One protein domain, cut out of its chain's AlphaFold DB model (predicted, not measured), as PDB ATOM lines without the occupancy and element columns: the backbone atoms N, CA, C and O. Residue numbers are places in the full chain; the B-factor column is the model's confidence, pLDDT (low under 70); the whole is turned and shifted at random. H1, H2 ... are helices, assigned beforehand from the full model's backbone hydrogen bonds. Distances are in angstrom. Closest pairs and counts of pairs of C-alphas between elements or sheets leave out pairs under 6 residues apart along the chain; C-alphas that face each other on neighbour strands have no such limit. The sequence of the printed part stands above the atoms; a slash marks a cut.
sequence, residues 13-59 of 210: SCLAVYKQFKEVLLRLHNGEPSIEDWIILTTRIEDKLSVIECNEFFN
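AT A GLANCE: This is residues 13 to 59 of the 210 residues of an uncharacterized protein of Rhizophagus clarus (UniProt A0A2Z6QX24). Start at residue 13 and you follow one long helix, H1, to a corner, where the chain folds back into the shorter H2, so that the two make an open V; past H2 a winding stretch leads off to a small helix, H3, set well away from both. The arrangement is open, with no contact between H3 and the V. The printed part has 47 residues with three named helices in the order H1, H2, H3, no named strand, and the class all helix. It is loose, with a radius of gyration of the C-alphas of 12.4 A and spans of 33 by 23 by 18 A.

HOW THE PARTS SIT: Look first at H1, residues 13 to 29, and then at H2, residues 35 to 42. They are close but not clearly touching: their closest C-alphas, those of Val 24 and Asp 37, are 5.7 A apart. Their lines stand at a steep tilt of 66 degrees, and they run opposite ways. Go on to H3, residues 51 to 56, which is apart from H1 and from H2. In H1, H2 and H3 every O i to N i+4 pair is within hydrogen-bond range.

IN THESE COORDINATES: Find C-alpha 13 at (6.538, -48.541, 30.119); from there H1 runs 24.7 A to C-alpha 29 at (26.315, -34.468, 25.759). H2 runs 10.5 A from Ile 35 to Thr 42. H3 runs 8.9 A from Val 51 to Glu 56, where C-alpha 56 is at (17.552, -51.039, 45.965).

THE WHOLE: The two C-alphas farthest apart, those of Asn 30 and Ile 52, are 33.8 A apart. Residues 13 to 19, which belong to H1, stand free, and so do residues 47 to 52. The link from H1 to H2 is tight and that from H2 to H3 is short. The printed part has no cut; its mean pLDDT is 86.0, and no printed residue is under 70.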
ATOM      1  N   SER A  13       6.234 -49.643  29.199       71.00
ATOM      2  CA  SER A  13       6.538 -48.541  30.119       71.00
ATOM      3  C   SER A  13       8.036 -48.398  30.414       71.00
ATOM      4  O   SER A  13       8.566 -47.292  30.377       71.00
ATOM      5  N   CYS A  14       8.743 -49.501  30.649       74.69
ATOM      6  CA  CYS A  14      10.176 -49.503  30.936       74.69
ATOM      7  C   CYS A  14      11.000 -49.101  29.700       74.69
ATOM      8  O   CYS A  14      11.946 -48.320  29.800       74.69
ATOM      9  N   LEU A  15      10.574 -49.535  28.509       80.25
ATOM     10  CA  LEU A  15      11.184 -49.114  27.248       80.25
ATOM     11  C   LEU A  15      11.006 -47.607  26.988       80.25
ATOM     12  O   LEU A  15      11.918 -46.965  26.465       80.25
ATOM     13  N   ALA A  16       9.850 -47.039  27.343       82.88
ATOM     14  CA  ALA A  16       9.593 -45.607  27.205       82.88
ATOM     15  C   ALA A  16      10.480 -44.772  28.143       82.88
ATOM     16  O   ALA A  16      11.107 -43.817  27.686       82.88
ATOM     17  N   VAL A  17      10.607 -45.178  29.412       83.12
ATOM     18  CA  VAL A  17      11.492 -44.523  30.394       83.12
ATOM     19  C   VAL A  17      12.951 -44.559  29.930       83.12
ATOM     20  O   VAL A  17      13.637 -43.540  29.951       83.12
ATOM     21  N   TYR A  18      13.420 -45.704  29.428       84.31
ATOM     22  CA  TYR A  18      14.785 -45.833  28.912       84.31
ATOM     23  C   TYR A  18      15.057 -44.933  27.696       84.31
ATOM     24  O   TYR A  18      16.124 -44.324  27.598       84.31
ATOM     25  N   LYS A  19      14.098 -44.817  26.768       89.44
ATOM     26  CA  LYS A  19      14.211 -43.904  25.619       89.44
ATOM     27  C   LYS A  19      14.272 -42.445  26.062       89.44
ATOM     28  O   LYS A  19      15.156 -41.726  25.608       89.44
ATOM     29  N   GLN A  20      13.397 -42.042  26.983       89.69
ATOM     30  CA  GLN A  20      13.394 -40.688  27.533       89.69
ATOM     31  C   GLN A  20      14.738 -40.352  28.190       89.69
ATOM     32  O   GLN A  20      15.304 -39.293  27.934       89.69
ATOM     33  N   PHE A  21      15.291 -41.279  28.975       89.25
ATOM     34  CA  PHE A  21      16.592 -41.084  29.610       89.25
ATOM     35  C   PHE A  21      17.734 -40.941  28.590       89.25
ATOM     36  O   PHE A  21      18.569 -40.048  28.716       89.25
ATOM     37  N   LYS A  22      17.741 -41.751  27.523       90.88
ATOM     38  CA  LYS A  22      18.720 -41.618  26.431       90.88
ATOM     39  C   LYS A  22      18.676 -40.262  25.739       90.88
ATOM     40  O   LYS A  22      19.719 -39.725  25.379       90.88
ATOM     41  N   GLU A  23      17.483 -39.724  25.524       92.94
ATOM     42  CA  GLU A  23      17.318 -38.412  24.901       92.94
ATOM     43  C   GLU A  23      17.846 -37.285  25.797       92.94
ATOM     44  O   GLU A  23      18.522 -36.384  25.302       92.94
ATOM     45  N   VAL A  24      17.602 -37.374  27.112       91.31
ATOM     46  CA  VAL A  24      18.181 -36.463  28.115       91.31
ATOM     47  C   VAL A  24      19.712 -36.515  28.058       91.31
ATOM     48  O   VAL A  24      20.363 -35.476  27.956       91.31
ATOM     49  N   LEU A  25      20.298 -37.720  28.051       89.81
ATOM     50  CA  LEU A  25      21.748 -37.906  27.938       89.81
ATOM     51  C   LEU A  25      22.315 -37.289  26.655       89.81
ATOM     52  O   LEU A  25      23.341 -36.613  26.700       89.81
ATOM     53  N   LEU A  26      21.647 -37.471  25.514       91.00
ATOM     54  CA  LEU A  26      22.100 -36.912  24.240       91.00
ATOM     55  C   LEU A  26      22.122 -35.375  24.260       91.00
ATOM     56  O   LEU A  26      23.072 -34.766  23.769       91.00
ATOM     57  N   ARG A  27      21.104 -34.744  24.857       91.88
ATOM     58  CA  ARG A  27      21.054 -33.283  25.021       91.88
ATOM     59  C   ARG A  27      22.140 -32.770  25.962       91.88
ATOM     60  O   ARG A  27      22.808 -31.790  25.638       91.88
ATOM     61  N   LEU A  28      22.382 -33.465  27.076       87.12
ATOM     62  CA  LEU A  28      23.482 -33.147  27.995       87.12
ATOM     63  C   LEU A  28      24.847 -33.235  27.312       87.12
ATOM     64  O   LEU A  28      25.660 -32.329  27.474       87.12
ATOM     65  N   HIS A  29      25.081 -34.289  26.525       86.12
ATOM     66  CA  HIS A  29      26.315 -34.468  25.759       86.12
ATOM     67  C   HIS A  29      26.576 -33.296  24.805       86.12
ATOM     68  O   HIS A  29      27.704 -32.821  24.692       86.12
ATOM     69  N   ASN A  30      25.527 -32.809  24.139       89.62
ATOM     70  CA  ASN A  30      25.623 -31.709  23.180       89.62
ATOM     71  C   ASN A  30      25.672 -30.319  23.841       89.62
ATOM     72  O   ASN A  30      25.851 -29.326  23.143       89.62
ATOM     73  N   GLY A  31      25.529 -30.233  25.170       86.69
ATOM     74  CA  GLY A  31      25.488 -28.959  25.891       86.69
ATOM     75  C   GLY A  31      24.168 -28.199  25.733       86.69
ATOM     76  O   GLY A  31      24.134 -26.991  25.951       86.69
ATOM     77  N   GLU A  32      23.085 -28.897  25.384       92.88
ATOM     78  CA  GLU A  32      21.756 -28.326  25.126       92.88
ATOM     79  C   GLU A  32      20.672 -28.868  26.092       92.88
ATOM     80  O   GLU A  32      19.612 -29.301  25.632       92.88
ATOM     81  N   PRO A  33      20.891 -28.907  27.427       88.69
ATOM     82  CA  PRO A  33      19.870 -29.398  28.350       88.69
ATOM     83  C   PRO A  33      18.680 -28.435  28.442       88.69
ATOM     84  O   PRO A  33      18.854 -27.214  28.486       88.69
ATOM     85  N   SER A  34      17.470 -28.985  28.537       91.12
ATOM     86  CA  SER A  34      16.252 -28.210  28.797       91.12
ATOM     87  C   SER A  34      15.881 -28.174  30.290       91.12
ATOM     88  O   SER A  34      16.446 -28.886  31.124       91.12
ATOM     89  N   ILE A  35      14.901 -27.338  30.651       91.62
ATOM     90  CA  ILE A  35      14.353 -27.301  32.019       91.62
ATOM     91  C   ILE A  35      13.649 -28.626  32.347       91.62
ATOM     92  O   ILE A  35      13.736 -29.117  33.468       91.62
ATOM     93  N   GLU A  36      12.982 -29.231  31.369       91.75
ATOM     94  CA  GLU A  36      12.340 -30.538  31.502       91.75
ATOM     95  C   GLU A  36      13.373 -31.636  31.779       91.75
ATOM     96  O   GLU A  36      13.133 -32.478  32.643       91.75
ATOM     97  N   ASP A  37      14.539 -31.593  31.122       89.19
ATOM     98  CA  ASP A  37      15.651 -32.511  31.404       89.19
ATOM     99  C   ASP A  37      16.115 -32.389  32.857       89.19
ATOM    100  O   ASP A  37      16.280 -33.393  33.552       89.19
ATOM    101  N   TRP A  38      16.273 -31.153  33.336       87.38
ATOM    102  CA  TRP A  38      16.622 -30.886  34.728       87.38
ATOM    103  C   TRP A  38      15.573 -31.446  35.693       87.38
ATOM    104  O   TRP A  38      15.923 -32.146  36.642       87.38
ATOM    105  N   ILE A  39      14.284 -31.204  35.432       88.31
ATOM    106  CA  ILE A  39      13.191 -31.736  36.254       88.31
ATOM    107  C   ILE A  39      13.269 -33.265  36.309       88.31
ATOM    108  O   ILE A  39      13.256 -33.822  37.406       88.31
ATOM    109  N   ILE A  40      13.433 -33.935  35.163       88.56
ATOM    110  CA  ILE A  40      13.560 -35.397  35.086       88.56
ATOM    111  C   ILE A  40      14.721 -35.886  35.958       88.56
ATOM    112  O   ILE A  40      14.519 -36.768  36.793       88.56
ATOM    113  N   LEU A  41      15.912 -35.296  35.833       85.56
ATOM    114  CA  LEU A  41      17.075 -35.703  36.628       85.56
ATOM    115  C   LEU A  41      16.879 -35.456  38.126       85.56
ATOM    116  O   LEU A  41      17.237 -36.308  38.937       85.56
ATOM    117  N   THR A  42      16.267 -34.330  38.509       87.12
ATOM    118  CA  THR A  42      16.042 -34.016  39.930       87.12
ATOM    119  C   THR A  42      15.102 -34.998  40.622       87.12
ATOM    120  O   THR A  42      15.235 -35.199  41.825       87.12
ATOM    121  N   THR A  43      14.215 -35.679  39.883       83.94
ATOM    122  CA  THR A  43      13.385 -36.758  40.455       83.94
ATOM    123  C   THR A  43      14.200 -37.949  40.957       83.94
ATOM    124  O   THR A  43      13.680 -38.766  41.712       83.94
ATOM    125  N   ARG A  44      15.467 -38.067  40.538       83.62
ATOM    126  CA  ARG A  44      16.366 -39.172  40.887       83.62
ATOM    127  C   ARG A  44      17.420 -38.792  41.927       83.62
ATOM    128  O   ARG A  44      18.296 -39.604  42.209       83.62
ATOM    129  N   ILE A  45      17.343 -37.587  42.496       83.12
ATOM    130  CA  ILE A  45      18.171 -37.207  43.646       83.12
ATOM    131  C   ILE A  45      17.675 -37.984  44.867       83.12
ATOM    132  O   ILE A  45      16.472 -38.156  45.047       83.12
ATOM    133  N   GLU A  46      18.605 -38.447  45.701       80.00
ATOM    134  CA  GLU A  46      18.333 -39.274  46.884       80.00
ATOM    135  C   GLU A  46      17.222 -38.702  47.783       80.00
ATOM    136  O   GLU A  46      16.380 -39.452  48.268       80.00
ATOM    137  N   ASP A  47      17.147 -37.375  47.940       83.50
ATOM    138  CA  ASP A  47      16.125 -36.697  48.750       83.50
ATOM    139  C   ASP A  47      14.700 -36.782  48.169       83.50
ATOM    140  O   ASP A  47      13.726 -36.503  48.873       83.50
ATOM    141  N   LYS A  48      14.566 -37.132  46.884       83.50
ATOM    142  CA  LYS A  48      13.287 -37.325  46.184       83.50
ATOM    143  C   LYS A  48      12.878 -38.786  46.071       83.50
ATOM    144  O   LYS A  48      11.728 -39.049  45.720       83.50
ATOM    145  N   LEU A  49      13.787 -39.717  46.349       86.62
ATOM    146  CA  LEU A  49      13.522 -41.144  46.243       86.62
ATOM    147  C   LEU A  49      12.826 -41.672  47.500       86.62
ATOM    148  O   LEU A  49      13.026 -41.194  48.618       86.62
ATOM    149  N   SER A  50      11.985 -42.689  47.315       89.06
ATOM    150  CA  SER A  50      11.408 -43.406  48.449       89.06
ATOM    151  C   SER A  50      12.476 -44.231  49.174       89.06
ATOM    152  O   SER A  50      13.438 -44.693  48.568       89.06
ATOM    153  N   VAL A  51      12.272 -44.510  50.467       88.06
ATOM    154  CA  VAL A  51      13.174 -45.390  51.241       88.06
ATOM    155  C   VAL A  51      13.325 -46.766  50.579       88.06
ATOM    156  O   VAL A  51      14.399 -47.358  50.619       88.06
ATOM    157  N   ILE A  52      12.256 -47.273  49.955       89.38
ATOM    158  CA  ILE A  52      12.265 -48.557  49.247       89.38
ATOM    159  C   ILE A  52      13.210 -48.486  48.046       89.38
ATOM    160  O   ILE A  52      14.093 -49.329  47.944       89.38
ATOM    161  N   GLU A  53      13.077 -47.462  47.199       85.81
ATOM    162  CA  GLU A  53      13.972 -47.262  46.054       85.81
ATOM    163  C   GLU A  53      15.418 -47.037  46.497       85.81
ATOM    164  O   GLU A  53      16.319 -47.656  45.943       85.81
ATOM    165  N   CYS A  54      15.667 -46.220  47.525       83.19
ATOM    166  CA  CYS A  54      17.022 -46.019  48.049       83.19
ATOM    167  C   CYS A  54      17.670 -47.343  48.477       83.19
ATOM    168  O   CYS A  54      18.846 -47.580  48.198       83.19
ATOM    169  N   ASN A  55      16.901 -48.237  49.104       84.44
ATOM    170  CA  ASN A  55      17.398 -49.544  49.528       84.44
ATOM    171  C   ASN A  55      17.744 -50.471  48.351       84.44
ATOM    172  O   ASN A  55      18.602 -51.339  48.513       84.44
ATOM    173  N   GLU A  56      17.154 -50.286  47.165       85.81
ATOM    174  CA  GLU A  56      17.552 -51.039  45.965       85.81
ATOM    175  C   GLU A  56      19.005 -50.735  45.561       85.81
ATOM    176  O   GLU A  56      19.704 -51.606  45.039       85.81
ATOM    177  N   PHE A  57      19.502 -49.538  45.884       79.50
ATOM    178  CA  PHE A  57      20.873 -49.107  45.605       79.50
ATOM    179  C   PHE A  57      21.865 -49.427  46.729       79.50
ATOM    180  O   PHE A  57      23.040 -49.075  46.620       79.50
ATOM    181  N   PHE A  58      21.453 -50.133  47.787       76.00
ATOM    182  CA  PHE A  58      22.332 -50.444  48.921       76.00
ATOM    183  C   PHE A  58      23.646 -51.118  48.480       76.00
ATOM    184  O   PHE A  58      24.734 -50.754  48.929       76.00
ATOM    185  N   ASN A  59      23.545 -52.051  47.530       72.94
ATOM    186  CA  ASN A  59      24.680 -52.787  46.968       72.94
ATOM    187  C   ASN A  59      25.234 -52.177  45.671       72.94
ATOM    188  O   ASN A  59      26.076 -52.806  45.027       72.94
TER     189      ASN A  59